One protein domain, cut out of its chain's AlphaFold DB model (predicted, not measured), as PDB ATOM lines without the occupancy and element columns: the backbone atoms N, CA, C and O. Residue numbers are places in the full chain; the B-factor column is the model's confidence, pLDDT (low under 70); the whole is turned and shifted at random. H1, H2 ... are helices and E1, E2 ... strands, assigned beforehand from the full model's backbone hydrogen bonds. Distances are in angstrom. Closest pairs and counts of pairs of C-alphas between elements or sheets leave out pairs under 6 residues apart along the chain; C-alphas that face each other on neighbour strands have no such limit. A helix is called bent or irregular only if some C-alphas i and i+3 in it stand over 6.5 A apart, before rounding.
ATOM      1  N   ALA A   2     167.841 118.139 189.725       51.47
ATOM      2  CA  ALA A   2     167.228 117.597 188.528       51.47
ATOM      3  C   ALA A   2     167.726 116.163 188.319       51.47
ATOM      4  O   ALA A   2     168.927 115.935 188.462       51.47
ATOM      5  N   PHE A   3     166.837 115.220 188.012       54.69
ATOM      6  CA  PHE A   3     167.236 113.937 187.436       54.69
ATOM      7  C   PHE A   3     166.932 114.013 185.946       54.69
ATOM      8  O   PHE A   3     165.765 114.130 185.562       54.69
ATOM      9  N   GLU A   4     167.990 114.043 185.141       60.25
ATOM     10  CA  GLU A   4     167.889 114.004 183.684       60.25
ATOM     11  C   GLU A   4     167.303 112.656 183.250       60.25
ATOM     12  O   GLU A   4     167.569 111.618 183.862       60.25
ATOM     13  N   ASP A   5     166.465 112.689 182.222       62.69
ATOM     14  CA  ASP A   5     165.969 111.496 181.549       62.69
ATOM     15  C   ASP A   5     167.129 110.877 180.750       62.69
ATOM     16  O   ASP A   5     167.722 111.540 179.898       62.69
ATOM     17  N   GLU A   6     167.483 109.618 181.038       65.75
ATOM     18  CA  GLU A   6     168.599 108.926 180.374       65.75
ATOM     19  C   GLU A   6     168.399 108.814 178.852       65.75
ATOM     20  O   GLU A   6     169.379 108.844 178.104       65.75
ATOM     21  N   ASP A   7     167.148 108.740 178.384       70.75
ATOM     22  CA  ASP A   7     166.815 108.671 176.960       70.75
ATOM     23  C   ASP A   7     166.774 110.067 176.311       70.75
ATOM     24  O   ASP A   7     167.016 110.218 175.109       70.75
ATOM     25  N   HIS A   8     166.497 111.106 177.105       68.19
ATOM     26  CA  HIS A   8     166.411 112.497 176.662       68.19
ATOM     27  C   HIS A   8     167.158 113.414 177.641       68.19
ATOM     28  O   HIS A   8     166.517 114.105 178.431       68.19
ATOM     29  N   PRO A   9     168.498 113.516 177.566       67.12
ATOM     30  CA  PRO A   9     169.309 114.209 178.577       67.12
ATOM     31  C   PRO A   9     169.031 115.718 178.684       67.12
ATOM     32  O   PRO A   9     169.402 116.361 179.657       67.12
ATOM     33  N   ALA A  10     168.351 116.308 177.695       72.56
ATOM     34  CA  ALA A  10     167.868 117.689 177.764       72.56
ATOM     35  C   ALA A  10     166.596 117.855 178.619       72.56
ATOM     36  O   ALA A  10     166.126 118.980 178.813       72.56
ATOM     37  N   CYS A  11     166.009 116.747 179.069       77.12
ATOM     38  CA  CYS A  11     164.720 116.691 179.727       77.12
ATOM     39  C   CYS A  11     164.855 116.108 181.136       77.12
ATOM     40  O   CYS A  11     165.738 115.301 181.408       77.12
ATOM     41  N   MET A  12     163.989 116.535 182.052       76.69
ATOM     42  CA  MET A  12     163.890 115.955 183.391       76.69
ATOM     43  C   MET A  12     162.729 114.979 183.480       76.69
ATOM     44  O   MET A  12     161.691 115.170 182.846       76.69
ATOM     45  N   LEU A  13     162.853 114.010 184.388       71.75
ATOM     46  CA  LEU A  13     161.680 113.320 184.913       71.75
ATOM     47  C   LEU A  13     160.665 114.352 185.455       71.75
ATOM     48  O   LEU A  13     161.066 115.352 186.052       71.75
ATOM     49  N   PRO A  14     159.347 114.120 185.321       68.94
ATOM     50  CA  PRO A  14     158.313 115.090 185.703       68.94
ATOM     51  C   PRO A  14     158.187 115.319 187.222       68.94
ATOM     52  O   PRO A  14     157.267 116.007 187.661       68.94
ATOM     53  N   TYR A  15     159.085 114.735 188.019       70.94
ATOM     54  CA  TYR A  15     159.136 114.832 189.472       70.94
ATOM     55  C   TYR A  15     160.302 115.724 189.889       70.94
ATOM     56  O   TYR A  15     161.453 115.487 189.519       70.94
ATOM     57  N   LEU A  16     160.011 116.745 190.694       75.56
ATOM     58  CA  LEU A  16     161.013 117.703 191.144       75.56
ATOM     59  C   LEU A  16     161.430 117.404 192.587       75.56
ATOM     60  O   LEU A  16     160.635 117.509 193.518       75.56
ATOM     61  N   HIS A  17     162.709 117.088 192.787       78.94
ATOM     62  CA  HIS A  17     163.280 116.874 194.118       78.94
ATOM     63  C   HIS A  17     164.047 118.115 194.575       78.94
ATOM     64  O   HIS A  17     165.116 118.455 194.049       78.94
ATOM     65  N   LEU A  18     163.522 118.803 195.581       79.38
ATOM     66  CA  LEU A  18     164.078 120.041 196.111       79.38
ATOM     67  C   LEU A  18     164.928 119.784 197.359       79.38
ATOM     68  O   LEU A  18     164.641 118.918 198.187       79.38
ATOM     69  N   ARG A  19     166.007 120.560 197.487       79.62
ATOM     70  CA  ARG A  19     166.879 120.578 198.666       79.62
ATOM     71  C   ARG A  19     166.939 122.009 199.177       79.62
ATOM     72  O   ARG A  19     167.499 122.868 198.505       79.62
ATOM     73  N   PHE A  20     166.371 122.250 200.349       77.62
ATOM     74  CA  PHE A  20     166.380 123.555 201.000       77.62
ATOM     75  C   PHE A  20     167.434 123.565 202.094       77.62
ATOM     76  O   PHE A  20     167.445 122.676 202.940       77.62
ATOM     77  N   MET A  21     168.306 124.567 202.090       76.94
ATOM     78  CA  MET A  21     169.231 124.812 203.191       76.94
ATOM     79  C   MET A  21     168.660 125.918 204.072       76.94
ATOM     80  O   MET A  21     168.375 127.013 203.583       76.94
ATOM     81  N   ASP A  22     168.466 125.636 205.357       72.75
ATOM     82  CA  ASP A  22     168.050 126.658 206.314       72.75
ATOM     83  C   ASP A  22     169.228 127.539 206.771       72.75
ATOM     84  O   ASP A  22     170.389 127.319 206.421       72.75
ATOM     85  N   LYS A  23     168.934 128.561 207.584       69.06
ATOM     86  CA  LYS A  23     169.952 129.489 208.107       69.06
ATOM     87  C   LYS A  23     170.999 128.819 209.008       69.06
ATOM     88  O   LYS A  23     172.058 129.402 209.207       69.06
ATOM     89  N   ALA A  24     170.708 127.642 209.561       73.62
ATOM     90  CA  ALA A  24     171.646 126.857 210.360       73.62
ATOM     91  C   ALA A  24     172.489 125.900 209.495       73.62
ATOM     92  O   ALA A  24     173.298 125.141 210.028       73.62
ATOM     93  N   GLY A  25     172.310 125.922 208.169       71.69
ATOM     94  CA  GLY A  25     173.001 125.040 207.233       71.69
ATOM     95  C   GLY A  25     172.402 123.635 207.161       71.69
ATOM     96  O   GLY A  25     172.977 122.756 206.518       71.69
ATOM     97  N   LYS A  26     171.250 123.387 207.799       79.12
ATOM     98  CA  LYS A  26     170.585 122.086 207.742       79.12
ATOM     99  C   LYS A  26     169.856 121.948 206.412       79.12
ATOM    100  O   LYS A  26     169.099 122.825 206.001       79.12
ATOM    101  N   ILE A  27     170.067 120.811 205.756       80.12
ATOM    102  CA  ILE A  27     169.423 120.487 204.485       80.12
ATOM    103  C   ILE A  27     168.123 119.726 204.757       80.12
ATOM    104  O   ILE A  27     168.128 118.681 205.409       80.12
ATOM    105  N   LYS A  28     167.013 120.244 204.230       79.50
ATOM    106  CA  LYS A  28     165.716 119.570 204.153       79.50
ATOM    107  C   LYS A  28     165.478 119.101 202.721       79.50
ATOM    108  O   LYS A  28     165.672 119.860 201.773       79.50
ATOM    109  N   TYR A  29     165.049 117.855 202.589       80.44
ATOM    110  CA  TYR A  29     164.675 117.246 201.318       80.44
ATOM    111  C   TYR A  29     163.163 117.328 201.145       80.44
ATOM    112  O   TYR A  29     162.422 117.213 202.126       80.44
ATOM    113  N   MET A  30     162.722 117.559 199.915       77.38
ATOM    114  CA  MET A  30     161.314 117.683 199.574       77.38
ATOM    115  C   MET A  30     161.055 117.089 198.195       77.38
ATOM    116  O   MET A  30     161.724 117.457 197.231       77.38
ATOM    117  N   ASP A  31     160.056 116.218 198.118       77.56
ATOM    118  CA  ASP A  31     159.618 115.589 196.876       77.56
ATOM    119  C   ASP A  31     158.350 116.287 196.399       77.56
ATOM    120  O   ASP A  31     157.279 116.098 196.972       77.56
ATOM    121  N   PHE A  32     158.468 117.139 195.389       76.06
ATOM    122  CA  PHE A  32     157.344 117.935 194.923       76.06
ATOM    123  C   PHE A  32     156.380 117.069 194.100       76.06
ATOM    124  O   PHE A  32     156.657 116.709 192.955       76.06
ATOM    125  N   ASN A  33     155.232 116.739 194.698       72.06
ATOM    126  CA  ASN A  33     154.189 115.896 194.106       72.06
ATOM    127  C   ASN A  33     153.266 116.697 193.168       72.06
ATOM    128  O   ASN A  33     152.049 116.716 193.343       72.06
ATOM    129  N   TYR A  34     153.840 117.372 192.176       75.81
ATOM    130  CA  TYR A  34     153.096 118.034 191.105       75.81
ATOM    131  C   TYR A  34     153.728 117.668 189.767       75.81
ATOM    132  O   TYR A  34     154.925 117.864 189.559       75.81
ATOM    133  N   THR A  35     152.919 117.132 188.854       82.12
ATOM    134  CA  THR A  35     153.371 116.769 187.511       82.12
ATOM    135  C   THR A  35     153.490 118.026 186.665       82.12
ATOM    136  O   THR A  35     152.491 118.591 186.218       82.12
ATOM    137  N   LEU A  36     154.727 118.463 186.450       83.94
ATOM    138  CA  LEU A  36     155.017 119.610 185.602       83.94
ATOM    139  C   LEU A  36     154.681 119.303 184.131       83.94
ATOM    140  O   LEU A  36     154.816 118.156 183.690       83.94
ATOM    141  N   PRO A  37     154.231 120.307 183.359       87.31
ATOM    142  CA  PRO A  37     153.932 120.123 181.944       87.31
ATOM    143  C   PRO A  37     155.212 119.829 181.152       87.31
ATOM    144  O   PRO A  37     156.306 120.233 181.548       87.31
ATOM    145  N   ALA A  38     155.073 119.158 180.005       84.88
ATOM    146  CA  ALA A  38     156.209 118.767 179.166       84.88
ATOM    147  C   ALA A  38     157.079 119.973 178.765       84.88
ATOM    148  O   ALA A  38     158.300 119.874 178.743       84.88
ATOM    149  N   GLU A  39     156.461 121.132 178.527       86.44
ATOM    150  CA  GLU A  39     157.144 122.377 178.170       86.44
ATOM    151  C   GLU A  39     158.028 122.953 179.283       86.44
ATOM    152  O   GLU A  39     158.886 123.784 178.995       86.44
ATOM    153  N   ALA A  40     157.815 122.543 180.535       84.69
ATOM    154  CA  ALA A  40     158.632 122.955 181.672       84.69
ATOM    155  C   ALA A  40     159.848 122.042 181.873       84.69
ATOM    156  O   ALA A  40     160.855 122.468 182.436       84.69
ATOM    157  N   ILE A  41     159.754 120.782 181.448       84.88
ATOM    158  CA  ILE A  41     160.767 119.759 181.724       84.88
ATOM    159  C   ILE A  41     161.533 119.317 180.481       84.88
ATOM    160  O   ILE A  41     162.495 118.586 180.646       84.88
ATOM    161  N   CYS A  42     161.134 119.719 179.268       83.62
ATOM    162  CA  CYS A  42     161.733 119.249 178.017       83.62
ATOM    163  C   CYS A  42     161.690 120.321 176.895       83.62
ATOM    164  O   CYS A  42     160.709 120.396 176.148       83.62
ATOM    165  N   PRO A  43     162.743 121.156 176.734       81.44
ATOM    166  CA  PRO A  43     163.890 121.300 177.632       81.44
ATOM    167  C   PRO A  43     163.490 121.944 178.966       81.44
ATOM    168  O   PRO A  43     162.426 122.553 179.077       81.44
ATOM    169  N   ILE A  44     164.350 121.815 179.974       79.94
ATOM    170  CA  ILE A  44     164.126 122.400 181.303       79.94
ATOM    171  C   ILE A  44     163.938 123.920 181.190       79.94
ATOM    172  O   ILE A  44     164.832 124.632 180.739       79.94
ATOM    173  N   ASN A  45     162.786 124.409 181.640       85.06
ATOM    174  CA  ASN A  45     162.434 125.824 181.674       85.06
ATOM    175  C   ASN A  45     161.640 126.126 182.951       85.06
ATOM    176  O   ASN A  45     160.419 126.323 182.929       85.06
ATOM    177  N   ILE A  46     162.346 126.049 184.079       87.56
ATOM    178  CA  ILE A  46     161.801 126.229 185.422       87.56
ATOM    179  C   ILE A  46     162.721 127.160 186.201       87.56
ATOM    180  O   ILE A  46     163.910 126.878 186.328       87.56
ATOM    181  N   ASP A  47     162.133 128.183 186.812       88.38
ATOM    182  CA  ASP A  47     162.807 129.060 187.763       88.38
ATOM    183  C   ASP A  47     162.222 128.871 189.163       88.38
ATOM    184  O   ASP A  47     161.035 128.585 189.332       88.38
ATOM    185  N   ILE A  48     163.046 129.048 190.197       87.69
ATOM    186  CA  ILE A  48     162.594 128.994 191.591       87.69
ATOM    187  C   ILE A  48     162.849 130.345 192.240       87.69
ATOM    188  O   ILE A  48     163.994 130.754 192.431       87.69
ATOM    189  N   LEU A  49     161.768 131.013 192.632       88.00
ATOM    190  CA  LEU A  49     161.807 132.294 193.317       88.00
ATOM    191  C   LEU A  49     161.495 132.093 194.811       88.00
ATOM    192  O   LEU A  49     160.356 131.761 195.155       88.00
ATOM    193  N   PRO A  50     162.459 132.290 195.728       85.56
ATOM    194  CA  PRO A  50     162.169 132.265 197.156       85.56
ATOM    195  C   PRO A  50     161.274 133.451 197.548       85.56
ATOM    196  O   PRO A  50     161.545 134.598 197.187       85.56
ATOM    197  N   LEU A  51     160.223 133.179 198.324       86.06
ATOM    198  CA  LEU A  51     159.303 134.182 198.863       86.06
ATOM    199  C   LEU A  51     159.510 134.339 200.381       86.06
ATOM    200  O   LEU A  51     160.370 133.701 200.996       86.06
ATOM    201  N   THR A  52     158.757 135.238 201.017       80.81
ATOM    202  CA  THR A  52     158.762 135.383 202.483       80.81
ATOM    203  C   THR A  52     158.013 134.240 203.167       80.81
ATOM    204  O   THR A  52     157.354 133.438 202.516       80.81
ATOM    205  N   ASN A  53     158.083 134.186 204.501       78.81
ATOM    206  CA  ASN A  53     157.250 133.307 205.332       78.81
ATOM    207  C   ASN A  53     157.390 131.801 205.026       78.81
ATOM    208  O   ASN A  53     156.454 131.044 205.240       78.81
ATOM    209  N   ASN A  54     158.571 131.357 204.578       82.06
ATOM    210  CA  ASN A  54     158.850 129.960 204.204       82.06
ATOM    211  C   ASN A  54     157.990 129.445 203.035       82.06
ATOM    212  O   ASN A  54     157.640 128.262 202.987       82.06
ATOM    213  N   TYR A  55     157.682 130.332 202.091       87.00
ATOM    214  CA  TYR A  55     157.114 129.974 200.799       87.00
ATOM    215  C   TYR A  55     158.158 130.135 199.690       87.00
ATOM    216  O   TYR A  55     159.090 130.935 199.786       87.00
ATOM    217  N   ALA A  56     157.984 129.384 198.614       88.56
ATOM    218  CA  ALA A  56     158.703 129.569 197.362       88.56
ATOM    219  C   ALA A  56     157.717 129.470 196.198       88.56
ATOM    220  O   ALA A  56     156.646 128.880 196.330       88.56
ATOM    221  N   MET A  57     158.084 130.047 195.062       90.56
ATOM    222  CA  MET A  57     157.342 129.909 193.819       90.56
ATOM    223  C   MET A  57     158.187 129.157 192.809       90.56
ATOM    224  O   MET A  57     159.328 129.535 192.553       90.56
ATOM    225  N   ILE A  58     157.612 128.113 192.226       90.69
ATOM    226  CA  ILE A  58     158.174 127.454 191.051       90.69
ATOM    227  C   ILE A  58     157.492 128.077 189.838       90.69
ATOM    228  O   ILE A  58     156.270 128.023 189.714       90.69
ATOM    229  N   ILE A  59     158.276 128.700 188.971       92.69
ATOM    230  CA  ILE A  59     157.820 129.403 187.776       92.69
ATOM    231  C   ILE A  59     158.125 128.520 186.573       92.69
ATOM    232  O   ILE A  59     159.234 128.013 186.450       92.69
ATOM    233  N   TYR A  60     157.152 128.329 185.692       91.81
ATOM    234  CA  TYR A  60     157.293 127.482 184.509       91.81
ATOM    235  C   TYR A  60     156.400 127.958 183.367       91.81
ATOM    236  O   TYR A  60     155.499 128.783 183.541       91.81
ATOM    237  N   VAL A  61     156.645 127.415 182.176       91.56
ATOM    238  CA  VAL A  61     155.821 127.656 180.990       91.56
ATOM    239  C   VAL A  61     154.901 126.466 180.743       91.56
ATOM    240  O   VAL A  61     155.303 125.311 180.856       91.56
ATOM    241  N   LYS A  62     153.653 126.757 180.381       90.31
ATOM    242  CA  LYS A  62     152.634 125.769 180.017       90.31
ATOM    243  C   LYS A  62     151.910 126.225 178.758       90.31
ATOM    244  O   LYS A  62     151.625 127.414 178.607       90.31
ATOM    245  N   SER A  63     151.592 125.291 177.864       89.38
ATOM    246  CA  SER A  63     150.740 125.564 176.705       89.38
ATOM    247  C   SER A  63     149.284 125.228 177.016       89.38
ATOM    248  O   SER A  63     148.975 124.122 177.451       89.38
ATOM    249  N   ASN A  64     148.377 126.170 176.761       83.88
ATOM    250  CA  ASN A  64     146.935 125.936 176.798       83.88
ATOM    251  C   ASN A  64     146.357 126.267 175.417       83.88
ATOM    252  O   ASN A  64     146.446 127.404 174.959       83.88
ATOM    253  N   ASN A  65     145.782 125.270 174.735       83.56
ATOM    254  CA  ASN A  65     145.246 125.401 173.370       83.56
ATOM    255  C   ASN A  65     146.255 125.976 172.350       83.56
ATOM    256  O   ASN A  65     145.884 126.727 171.452       83.56
ATOM    257  N   GLY A  66     147.541 125.640 172.496       82.00
ATOM    258  CA  GLY A  66     148.615 126.102 171.608       82.00
ATOM    259  C   GLY A  66     149.192 127.479 171.955       82.00
ATOM    260  O   GLY A  66     150.164 127.895 171.326       82.00
ATOM    261  N   VAL A  67     148.646 128.172 172.960       86.38
ATOM    262  CA  VAL A  67     149.187 129.441 173.461       86.38
ATOM    263  C   VAL A  67     150.039 129.167 174.696       86.38
ATOM    264  O   VAL A  67     149.545 128.655 175.702       86.38
ATOM    265  N   LYS A  68     151.329 129.514 174.623       91.06
ATOM    266  CA  LYS A  68     152.252 129.407 175.758       91.06
ATOM    267  C   LYS A  68     152.027 130.552 176.742       91.06
ATOM    268  O   LYS A  68     152.024 131.719 176.353       91.06
ATOM    269  N   GLY A  69     151.897 130.213 178.017       91.81
ATOM    270  CA  GLY A  69     151.795 131.153 179.126       91.81
ATOM    271  C   GLY A  69     152.791 130.822 180.231       91.81
ATOM    272  O   GLY A  69     153.182 129.662 180.382       91.81
ATOM    273  N   LYS A  70     153.192 131.834 181.002       93.50
ATOM    274  CA  LYS A  70     153.994 131.666 182.216       93.50
ATOM    275  C   LYS A  70     153.070 131.491 183.417       93.50
ATOM    276  O   LYS A  70     152.076 132.204 183.554       93.50
ATOM    277  N   TYR A  71     153.399 130.540 184.277       93.44
ATOM    278  CA  TYR A  71     152.647 130.196 185.478       93.44
ATOM    279  C   TYR A  71     153.595 130.103 186.670       93.44
ATOM    280  O   TYR A  71     154.780 129.823 186.504       93.44
ATOM    281  N   GLY A  72     153.072 130.358 187.864       92.81
ATOM    282  CA  GLY A  72     153.785 130.173 189.120       92.81
ATOM    283  C   GLY A  72     152.967 129.308 190.062       92.81
ATOM    284  O   GLY A  72     151.805 129.613 190.301       92.81
ATOM    285  N   ILE A  73     153.559 128.254 190.615       91.06
ATOM    286  CA  ILE A  73     152.951 127.463 191.689       91.06
ATOM    287  C   ILE A  73     153.620 127.813 193.013       91.06
ATOM    288  O   ILE A  73     154.845 127.750 193.144       91.06
ATOM    289  N   ILE A  74     152.813 128.230 193.985       90.50
ATOM    290  CA  ILE A  74     153.287 128.574 195.325       90.50
ATOM    291  C   ILE A  74     153.311 127.310 196.169       90.50
ATOM    292  O   ILE A  74     152.314 126.589 196.266       90.50
ATOM    293  N   ILE A  75     154.453 127.076 196.801       87.75
ATOM    294  CA  ILE A  75     154.694 125.940 197.680       87.75
ATOM    295  C   ILE A  75     155.122 126.428 199.056       87.75
ATOM    296  O   ILE A  75     155.880 127.395 199.181       87.75
ATOM    297  N   ASN A  76     154.665 125.742 200.101       84.50
ATOM    298  CA  ASN A  76     155.220 125.917 201.438       84.50
ATOM    299  C   ASN A  76     156.409 124.974 201.666       84.50
ATOM    300  O   ASN A  76     156.593 123.965 200.980       84.50
ATOM    301  N   TYR A  77     157.218 125.256 202.688       77.19
ATOM    302  CA  TYR A  77     158.351 124.389 203.035       77.19
ATOM    303  C   TYR A  77     157.930 123.034 203.641       77.19
ATOM    304  O   TYR A  77     158.793 122.223 203.991       77.19
ATOM    305  N   SER A  78     156.626 122.765 203.751       73.06
ATOM    306  CA  SER A  78     156.021 121.492 204.163       73.06
ATOM    307  C   SER A  78     155.491 120.658 202.987       73.06
ATOM    308  O   SER A  78     154.957 119.584 203.239       73.06
ATOM    309  N   ASN A  79     155.744 121.082 201.739       65.44
ATOM    310  CA  ASN A  79     155.405 120.381 200.491       65.44
ATOM    311  C   ASN A  79     153.926 120.417 200.079       65.44
ATOM    312  O   ASN A  79     153.466 119.575 199.310       65.44
ATOM    313  N   GLU A  80     153.168 121.386 200.573       71.44
ATOM    314  CA  GLU A  80     151.798 121.593 200.121       71.44
ATOM    315  C   GLU A  80     151.804 122.631 198.999       71.44
ATOM    316  O   GLU A  80     152.285 123.758 199.166       71.44
ATOM    317  N   SER A  81     151.295 122.219 197.836       72.81
ATOM    318  CA  SER A  81     150.934 123.135 196.757       72.81
ATOM    319  C   SER A  81     149.724 123.939 197.195       72.81
ATOM    320  O   SER A  81     148.696 123.366 197.554       72.81
ATOM    321  N   ILE A  82     149.836 125.256 197.105       79.06
ATOM    322  CA  ILE A  82     148.816 126.170 197.610       79.06
ATOM    323  C   ILE A  82     147.961 126.672 196.463       79.06
ATOM    324  O   ILE A  82     146.754 126.452 196.438       79.06
ATOM    325  N   ASN A  83     148.595 127.340 195.500       82.31
ATOM    326  CA  ASN A  83     147.895 127.972 194.397       82.31
ATOM    327  C   ASN A  83     148.786 128.065 193.154       82.31
ATOM    328  O   ASN A  83     149.984 128.343 193.260       82.31
ATOM    329  N   GLU A  84     148.179 127.865 191.986       90.12
ATOM    330  CA  GLU A  84     148.779 128.130 190.678       90.12
ATOM    331  C   GLU A  84     148.251 129.477 190.174       90.12
ATOM    332  O   GLU A  84     147.044 129.710 190.112       90.12
ATOM    333  N   ILE A  85     149.156 130.373 189.795       91.94
ATOM    334  CA  ILE A  85     148.825 131.704 189.291       91.94
ATOM    335  C   ILE A  85     149.321 131.876 187.859       91.94
ATOM    336  O   ILE A  85     150.416 131.445 187.501       91.94
ATOM    337  N   TYR A  86     148.515 132.543 187.035       91.75
ATOM    338  CA  TYR A  86     148.923 132.950 185.695       91.75
ATOM    339  C   TYR A  86     149.748 134.241 185.756       91.75
ATOM    340  O   TYR A  86     149.299 135.251 186.302       91.75
ATOM    341  N   LEU A  87     150.941 134.204 185.165       92.19
ATOM    342  CA  LEU A  87     151.952 135.264 185.166       92.19
ATOM    343  C   LEU A  87     152.158 135.859 183.759       92.19
ATOM    344  O   LEU A  87     153.222 136.386 183.459       92.19
ATOM    345  N   GLY A  88     151.170 135.768 182.867       89.56
ATOM    346  CA  GLY A  88     151.243 136.408 181.549       89.56
ATOM    347  C   GLY A  88     151.998 135.596 180.494       89.56
ATOM    348  O   GLY A  88     151.932 134.361 180.455       89.56
ATOM    349  N   ASN A  89     152.662 136.295 179.571       90.75
ATOM    350  CA  ASN A  89     153.351 135.669 178.446       90.75
ATOM    351  C   ASN A  89     154.582 134.841 178.868       90.75
ATOM    352  O   ASN A  89     155.184 135.049 179.920       90.75
ATOM    353  N   ALA A  90     154.939 133.855 178.039       88.56
ATOM    354  CA  ALA A  90     155.979 132.868 178.350       88.56
ATOM    355  C   ALA A  90     157.379 133.476 178.571       88.56
ATOM    356  O   ALA A  90     158.164 132.929 179.343       88.56
ATOM    357  N   ASP A  91     157.660 134.623 177.954       89.00
ATOM    358  CA  ASP A  91     158.972 135.281 177.989       89.00
ATOM    359  C   ASP A  91     159.023 136.464 178.977       89.00
ATOM    360  O   ASP A  91     159.993 137.220 178.995       89.00
ATOM    361  N   GLY A  92     157.982 136.648 179.796       89.88
ATOM    362  CA  GLY A  92     157.896 137.739 180.767       89.88
ATOM    363  C   GLY A  92     158.853 137.586 181.951       89.88
ATOM    364  O   GLY A  92     159.258 136.486 182.321       89.88
ATOM    365  N   PHE A  93     159.187 138.694 182.594       92.31
ATOM    366  CA  PHE A  93     159.979 138.753 183.815       92.31
ATOM    367  C   PHE A  93     159.108 138.533 185.059       92.31
ATOM    368  O   PHE A  93     157.957 138.975 185.121       92.31
ATOM    369  N   VAL A  94     159.666 137.868 186.069       93.31
ATOM    370  CA  VAL A  94     159.073 137.751 187.404       93.31
ATOM    371  C   VAL A  94     160.174 138.036 188.411       93.31
ATOM    372  O   VAL A  94     161.204 137.368 188.408       93.31
ATOM    373  N   GLY A  95     159.967 139.032 189.261       90.31
ATOM    374  CA  GLY A  95     160.991 139.483 190.192       90.31
ATOM    375  C   GLY A  95     160.395 139.963 191.500       90.31
ATOM    376  O   GLY A  95     159.307 140.536 191.543       90.31
ATOM    377  N   ARG A  96     161.128 139.740 192.587       89.69
ATOM    378  CA  ARG A  96     160.787 140.284 193.900       89.69
ATOM    379  C   ARG A  96     161.457 141.636 194.092       89.69
ATOM    380  O   ARG A  96     162.574 141.849 193.630       89.69
ATOM    381  N   SER A  97     160.793 142.519 194.829       86.31
ATOM    382  CA  SER A  97     161.408 143.757 195.298       86.31
ATOM    383  C   SER A  97     162.674 143.476 196.124       86.31
ATOM    384  O   SER A  97     162.747 142.491 196.867       86.31
ATOM    385  N   ILE A  98     163.662 144.377 196.062       81.75
ATOM    386  CA  ILE A  98     164.828 144.323 196.959       81.75
ATOM    387  C   ILE A  98     164.416 144.479 198.436       81.75
ATOM    388  O   ILE A  98     165.118 144.016 199.336       81.75
ATOM    389  N   VAL A  99     163.253 145.087 198.689       81.25
ATOM    390  CA  VAL A  99     162.689 145.271 200.025       81.25
ATOM    391  C   VAL A  99     161.921 144.007 200.439       81.25
ATOM    392  O   VAL A  99     160.919 143.662 199.812       81.25
ATOM    393  N   PRO A 100     162.340 143.290 201.503       72.44
ATOM    394  CA  PRO A 100     161.846 141.941 201.749       72.44
ATOM    395  C   PRO A 100     160.348 141.805 202.048       72.44
ATOM    396  O   PRO A 100     159.751 140.773 201.760       72.44
ATOM    397  N   TYR A 101     159.743 142.808 202.667       76.25
ATOM    398  CA  TYR A 101     158.325 142.789 203.035       76.25
ATOM    399  C   TYR A 101     157.413 143.272 201.900       76.25
ATOM    400  O   TYR A 101     156.199 143.344 202.075       76.25
ATOM    401  N   LYS A 102     157.982 143.576 200.732       79.12
ATOM    402  CA  LYS A 102     157.224 143.907 199.532       79.12
ATOM    403  C   LYS A 102     157.010 142.647 198.695       79.12
ATOM    404  O   LYS A 102     157.804 141.705 198.742       79.12
ATOM    405  N   GLY A 103     155.894 142.639 197.973       87.25
ATOM    406  CA  GLY A 103     155.475 141.554 197.093       87.25
ATOM    407  C   GLY A 103     156.409 141.307 195.902       87.25
ATOM    408  O   GLY A 103     157.598 141.636 195.917       87.25
ATOM    409  N   PHE A 104     155.869 140.720 194.843       91.19
ATOM    410  CA  PHE A 104     156.606 140.499 193.600       91.19
ATOM    411  C   PHE A 104     155.834 141.063 192.412       91.19
ATOM    412  O   PHE A 104     154.618 141.253 192.467       91.19
ATOM    413  N   ILE A 105     156.555 141.333 191.331       92.81
ATOM    414  CA  ILE A 105     155.988 141.823 190.084       92.81
ATOM    415  C   ILE A 105     156.172 140.784 188.988       92.81
ATOM    416  O   ILE A 105     157.158 140.045 188.951       92.81
ATOM    417  N   ASN A 106     155.225 140.774 188.067       94.38
ATOM    418  CA  ASN A 106     155.377 140.192 186.752       94.38
ATOM    419  C   ASN A 106     155.340 141.310 185.710       94.38
ATOM    420  O   ASN A 106     154.469 142.174 185.784       94.38
ATOM    421  N   ILE A 107     156.258 141.280 184.749       95.12
ATOM    422  CA  ILE A 107     156.291 142.214 183.624       95.12
ATOM    423  C   ILE A 107     156.399 141.396 182.342       95.12
ATOM    424  O   ILE A 107     157.362 140.661 182.147       95.12
ATOM    425  N   GLU A 108     155.402 141.490 181.475       94.69
ATOM    426  CA  GLU A 108     155.382 140.778 180.202       94.69
ATOM    427  C   GLU A 108     156.440 141.317 179.236       94.69
ATOM    428  O   GLU A 108     156.784 142.501 179.259       94.69
ATOM    429  N   LYS A 109     156.947 140.454 178.347       92.62
ATOM    430  CA  LYS A 109     157.771 140.927 177.226       92.62
ATOM    431  C   LYS A 109     156.926 141.856 176.333       92.62
ATOM    432  O   LYS A 109     155.772 141.491 176.083       92.62
ATOM    433  N   PRO A 110     157.443 143.012 175.867       92.94
ATOM    434  CA  PRO A 110     156.627 143.950 175.114       92.94
ATOM    435  C   PRO A 110     156.144 143.367 173.789       92.94
ATOM    436  O   PRO A 110     156.831 142.558 173.156       92.94
ATOM    437  N   ASP A 111     154.977 143.820 173.351       90.38
ATOM    438  CA  ASP A 111     154.457 143.510 172.028       90.38
ATOM    439  C   ASP A 111     155.154 144.321 170.914       90.38
ATOM    440  O   ASP A 111     156.123 145.056 171.128       90.38
ATOM    441  N   LYS A 112     154.665 144.180 169.677       85.38
ATOM    442  CA  LYS A 112     155.211 144.898 168.513       85.38
ATOM    443  C   LYS A 112     154.996 146.411 168.580       85.38
ATOM    444  O   LYS A 112     155.729 147.139 167.918       85.38
ATOM    445  N   GLU A 113     154.006 146.867 169.343       86.88
ATOM    446  CA  GLU A 113     153.743 148.284 169.597       86.88
ATOM    447  C   GLU A 113     154.620 148.813 170.744       86.88
ATOM    448  O   GLU A 113     154.646 150.011 171.007       86.88
ATOM    449  N   GLY A 114     155.419 147.949 171.379       90.69
ATOM    450  CA  GLY A 114     156.296 148.301 172.489       90.69
ATOM    451  C   GLY A 114     155.548 148.474 173.807       90.69
ATOM    452  O   GLY A 114     156.023 149.214 174.667       90.69
ATOM    453  N   ILE A 115     154.394 147.820 173.962       93.69
ATOM    454  CA  ILE A 115     153.594 147.842 175.187       93.69
ATOM    455  C   ILE A 115     153.918 146.599 176.014       93.69
ATOM    456  O   ILE A 115     153.815 145.473 175.523       93.69
ATOM    457  N   ALA A 116     154.301 146.795 177.275       95.31
ATOM    458  CA  ALA A 116     154.551 145.721 178.234       95.31
ATOM    459  C   ALA A 116     153.600 145.827 179.428       95.31
ATOM    460  O   ALA A 116     153.627 146.806 180.174       95.31
ATOM    461  N   ILE A 117     152.781 144.796 179.636       95.75
ATOM    462  CA  ILE A 117     151.842 144.734 180.761       95.75
ATOM    463  C   ILE A 117     152.590 144.305 182.018       95.75
ATOM    464  O   ILE A 117     153.301 143.300 182.011       95.75
ATOM    465  N   TRP A 118     152.376 145.009 183.123       95.62
ATOM    466  CA  TRP A 118     152.889 144.618 184.429       95.62
ATOM    467  C   TRP A 118     151.762 144.341 185.423       95.62
ATOM    468  O   TRP A 118     150.670 144.911 185.357       95.62
ATOM    469  N   ARG A 119     152.016 143.425 186.361       94.25
ATOM    470  CA  ARG A 119     151.095 143.035 187.436       94.25
ATOM    471  C   ARG A 119     151.865 142.903 188.738       94.25
ATOM    472  O   ARG A 119     152.830 142.148 188.812       94.25
ATOM    473  N   TRP A 120     151.409 143.611 189.761       92.38
ATOM    474  CA  TRP A 120     151.974 143.562 191.101       92.38
ATOM    475  C   TRP A 120     151.156 142.632 191.988       92.38
ATOM    476  O   TRP A 120     149.924 142.704 192.006       92.38
ATOM    477  N   PHE A 121     151.837 141.784 192.743       91.62
ATOM    478  CA  PHE A 121     151.243 140.791 193.626       91.62
ATOM    479  C   PHE A 121     151.691 141.013 195.066       91.62
ATOM    480  O   PHE A 121     152.798 141.488 195.306       91.62
ATOM    481  N   SER A 122     150.838 140.657 196.024       90.50
ATOM    482  CA  SER A 122     151.165 140.686 197.448       90.50
ATOM    483  C   SER A 122     152.228 139.647 197.809       90.50
ATOM    484  O   SER A 122     152.555 138.744 197.036       90.50
ATOM    485  N   LEU A 123     152.735 139.735 199.037       88.75
ATOM    486  CA  LEU A 123     153.379 138.583 199.656       88.75
ATOM    487  C   LEU A 123     152.369 137.444 199.869       88.75
ATOM    488  O   LEU A 123     151.169 137.722 199.983       88.75
ATOM    489  N   PRO A 124     152.848 136.191 199.975       89.19
ATOM    490  CA  PRO A 124     152.035 135.094 200.478       89.19
ATOM    491  C   PRO A 124     151.545 135.399 201.892       89.19
ATOM    492  O   PRO A 124     152.347 135.774 202.762       89.19
ATOM    493  N   ASP A 125     150.248 135.211 202.119       88.50
ATOM    494  CA  ASP A 125     149.686 135.216 203.465       88.50
ATOM    495  C   ASP A 125     150.439 134.215 204.353       88.50
ATOM    496  O   ASP A 125     150.800 133.117 203.926       88.50
ATOM    497  N   ILE A 126     150.721 134.594 205.598       83.81
ATOM    498  CA  ILE A 126     151.551 133.768 206.479       83.81
ATOM    499  C   ILE A 126     150.884 132.428 206.823       83.81
ATOM    500  O   ILE A 126     151.594 131.440 207.011       83.81
ATOM    501  N   ILE A 127     149.548 132.383 206.871       82.81
ATOM    502  CA  ILE A 127     148.763 131.202 207.245       82.81
ATOM    503  C   ILE A 127     148.357 130.414 206.001       82.81
ATOM    504  O   ILE A 127     148.563 129.204 205.958       82.81
ATOM    505  N   THR A 128     147.763 131.080 205.012       85.62
ATOM    506  CA  THR A 128     147.174 130.406 203.847       85.62
ATOM    507  C   THR A 128     148.150 130.265 202.687       85.62
ATOM    508  O   THR A 128     147.948 129.411 201.832       85.62
ATOM    509  N   GLY A 129     149.196 131.097 202.629       84.38
ATOM    510  CA  GLY A 129     150.106 131.197 201.487       84.38
ATOM    511  C   GLY A 129     149.466 131.788 200.228       84.38
ATOM    512  O   GLY A 129     150.102 131.808 199.173       84.38
ATOM    513  N   GLU A 130     148.223 132.271 200.314       88.19
ATOM    514  CA  GLU A 130     147.538 132.902 199.192       88.19
ATOM    515  C   GLU A 130     148.213 134.219 198.804       88.19
ATOM    516  O   GLU A 130     148.699 134.979 199.643       88.19
ATOM    517  N   VAL A 131     148.216 134.496 197.502       90.88
ATOM    518  CA  VAL A 131     148.760 135.720 196.918       90.88
ATOM    519  C   VAL A 131     147.666 136.429 196.137       90.88
ATOM    520  O   VAL A 131     146.933 135.810 195.366       90.88
ATOM    521  N   VAL A 132     147.593 137.748 196.300       91.06
ATOM    522  CA  VAL A 132     146.573 138.593 195.680       91.06
ATOM    523  C   VAL A 132     147.228 139.580 194.720       91.06
ATOM    524  O   VAL A 132     148.233 140.210 195.039       91.06
ATOM    525  N   LYS A 133     146.639 139.750 193.535       92.75
ATOM    526  CA  LYS A 133     147.025 140.815 192.600       92.75
ATOM    527  C   LYS A 133     146.580 142.171 193.157       92.75
ATOM    528  O   LYS A 133     145.386 142.381 193.351       92.75
ATOM    529  N   GLN A 134     147.525 143.080 193.372       90.56
ATOM    530  CA  GLN A 134     147.299 144.393 193.982       90.56
ATOM    531  C   GLN A 134     147.120 145.503 192.942       90.56
ATOM    532  O   GLN A 134     146.153 146.255 193.008       90.56
ATOM    533  N   LYS A 135     148.039 145.596 191.974       91.88
ATOM    534  CA  LYS A 135     148.065 146.649 190.946       91.88
ATOM    535  C   LYS A 135     148.399 146.062 189.576       91.88
ATOM    536  O   LYS A 135     148.937 144.956 189.477       91.88
ATOM    537  N   ASN A 136     148.073 146.787 188.517       94.62
ATOM    538  CA  ASN A 136     148.529 146.499 187.164       94.62
ATOM    539  C   ASN A 136     148.622 147.793 186.355       94.62
ATOM    540  O   ASN A 136     148.093 148.824 186.767       94.62
ATOM    541  N   GLY A 137     149.275 147.705 185.206       95.31
ATOM    542  CA  GLY A 137     149.367 148.793 184.253       95.31
ATOM    543  C   GLY A 137     150.262 148.398 183.093       95.31
ATOM    544  O   GLY A 137     150.535 147.216 182.873       95.31
ATOM    545  N   GLU A 138     150.725 149.404 182.366       96.25
ATOM    546  CA  GLU A 138     151.503 149.224 181.150       96.25
ATOM    547  C   GLU A 138     152.751 150.101 181.193       96.25
ATOM    548  O   GLU A 138     152.724 151.226 181.695       96.25
ATOM    549  N   PHE A 139     153.858 149.572 180.681       95.88
ATOM    550  CA  PHE A 139     154.951 150.391 180.189       95.88
ATOM    551  C   PHE A 139     154.758 150.603 178.689       95.88
ATOM    552  O   PHE A 139     154.360 149.684 177.974       95.88
ATOM    553  N   HIS A 140     155.099 151.800 178.219       94.00
ATOM    554  CA  HIS A 140     155.024 152.147 176.806       94.00
ATOM    555  C   HIS A 140     156.398 152.549 176.293       94.00
ATOM    556  O   HIS A 140     157.058 153.403 176.885       94.00
ATOM    557  N   ALA A 141     156.809 151.986 175.163       90.62
ATOM    558  CA  ALA A 141     157.906 152.535 174.390       90.62
ATOM    559  C   ALA A 141     157.562 153.959 173.884       90.62
ATOM    560  O   ALA A 141     156.393 154.301 173.678       90.62
TER     561      ALA A 141
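Overview. This is residues 2 to 141 of the 488 residues of an uncharacterized protein of Rhizophagus irregularis (UniProt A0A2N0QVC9). Two four-stranded antiparallel sheets, E3 to E6 and E7 to E10, stand partly face to face as a sandwich, and a separate hairpin of E1 and E2 lies toward the end of the long axis away from E9 and E10. The single short helix, H1, sits beside the first sheet, next to E4, at the sheet's level. The printed part has 140 residues, with one named helix and ten named strands in the order E1 E2 H1 E3 E4 E5 E6 E7 E8 E9 E10, and the class is mostly strand. The two larger sheets have the orders E3 E4 E5 E6 and E7 E8 E9 E10, each antiparallel throughout. The whole is compact, with a radius of gyration of the C-alphas of 16.0 A and spans of 44 by 39 by 23 A.

Arrangement. Residues 2 to 15 hold no named element. E1, residues 16 to 21, and E2, residues 27 to 32, form a hairpin, with N 18 and O 30 within hydrogen-bond range at 2.8 A. H1, residues 38 to 41, is too short for any O i to N i+4 pair; its one O i to N i+3 pair is within range. E3, residues 46 to 50, E4, residues 55 to 64, E5, residues 67 to 76, and E6, residues 81 to 89, form a meander, each strand the antiparallel neighbour of the one before. In this strongly twisted sheet N 47 and O 59 of E3 and E4 are 2.9 A apart, N 71 and O 60 of E5 and E4 2.8 A, and N 72 and O 85 of E5 and E6 2.9 A. E4 bends by 56 degrees at residue 61. H1 is on this sheet at its level, with a height over the sheet of 0.1 A; the closest C-alphas of H1 and E4, those of Ala 40 and Tyr 60, are 5.5 A apart. E2 and E6 are apart, but only just, at 8.5 A. E7, residues 93 to 96, E8, residues 104 to 107, E9, residues 115 to 121, and E10, residues 133 to 140, form a second meander. N 93 and O 107 of E7 and E8 are 2.7 A apart, N 119 and O 106 of E9 and E8 2.8 A, and N 120 and O 135 of E9 and E10 2.8 A. The facing parts of the two sheets are 10.8 A apart centre to centre, their best planes differ by 11 degrees, and their strands stand at 19 degrees. The closest C-alphas of E6 and E8, those of Leu 87 and Asn 106, are 6.2 A apart. E6 and E9 are near each other, with 6 pairs of C-alphas within 10 A, while E6 and E10 are apart.

Along the chain. E1 begins at C-alpha 16, (161.013, 117.703, 191.144), and measures 16.2 A; E2 measures 15.6 A. H1 measures 5.3 A and E3 13.2 A. E4 measures 26.4 A, E5 28.8 A and E6 22.3 A; C-alpha 67, where E5 begins, is at (149.187, 129.441, 173.461). E7 measures 10.2 A, E8 10.1 A, E9 19.9 A and E10 21.0 A. E10 ends at C-alpha 140, (155.024, 152.147, 176.806).

Size, cuts and confidence. The two C-alphas farthest apart, those of Ala 24 and Glu 113, are 49.4 A apart. The C-alphas of Ala 2 and Ala 141 are 38.8 A apart. The printed part has no cut. The link from E9 to E10, 11 residues, is long. The mean pLDDT of the printed part is 84.2; residues 2 to 6, 8 to 9, 14, 23 and 79 of the model are under 70.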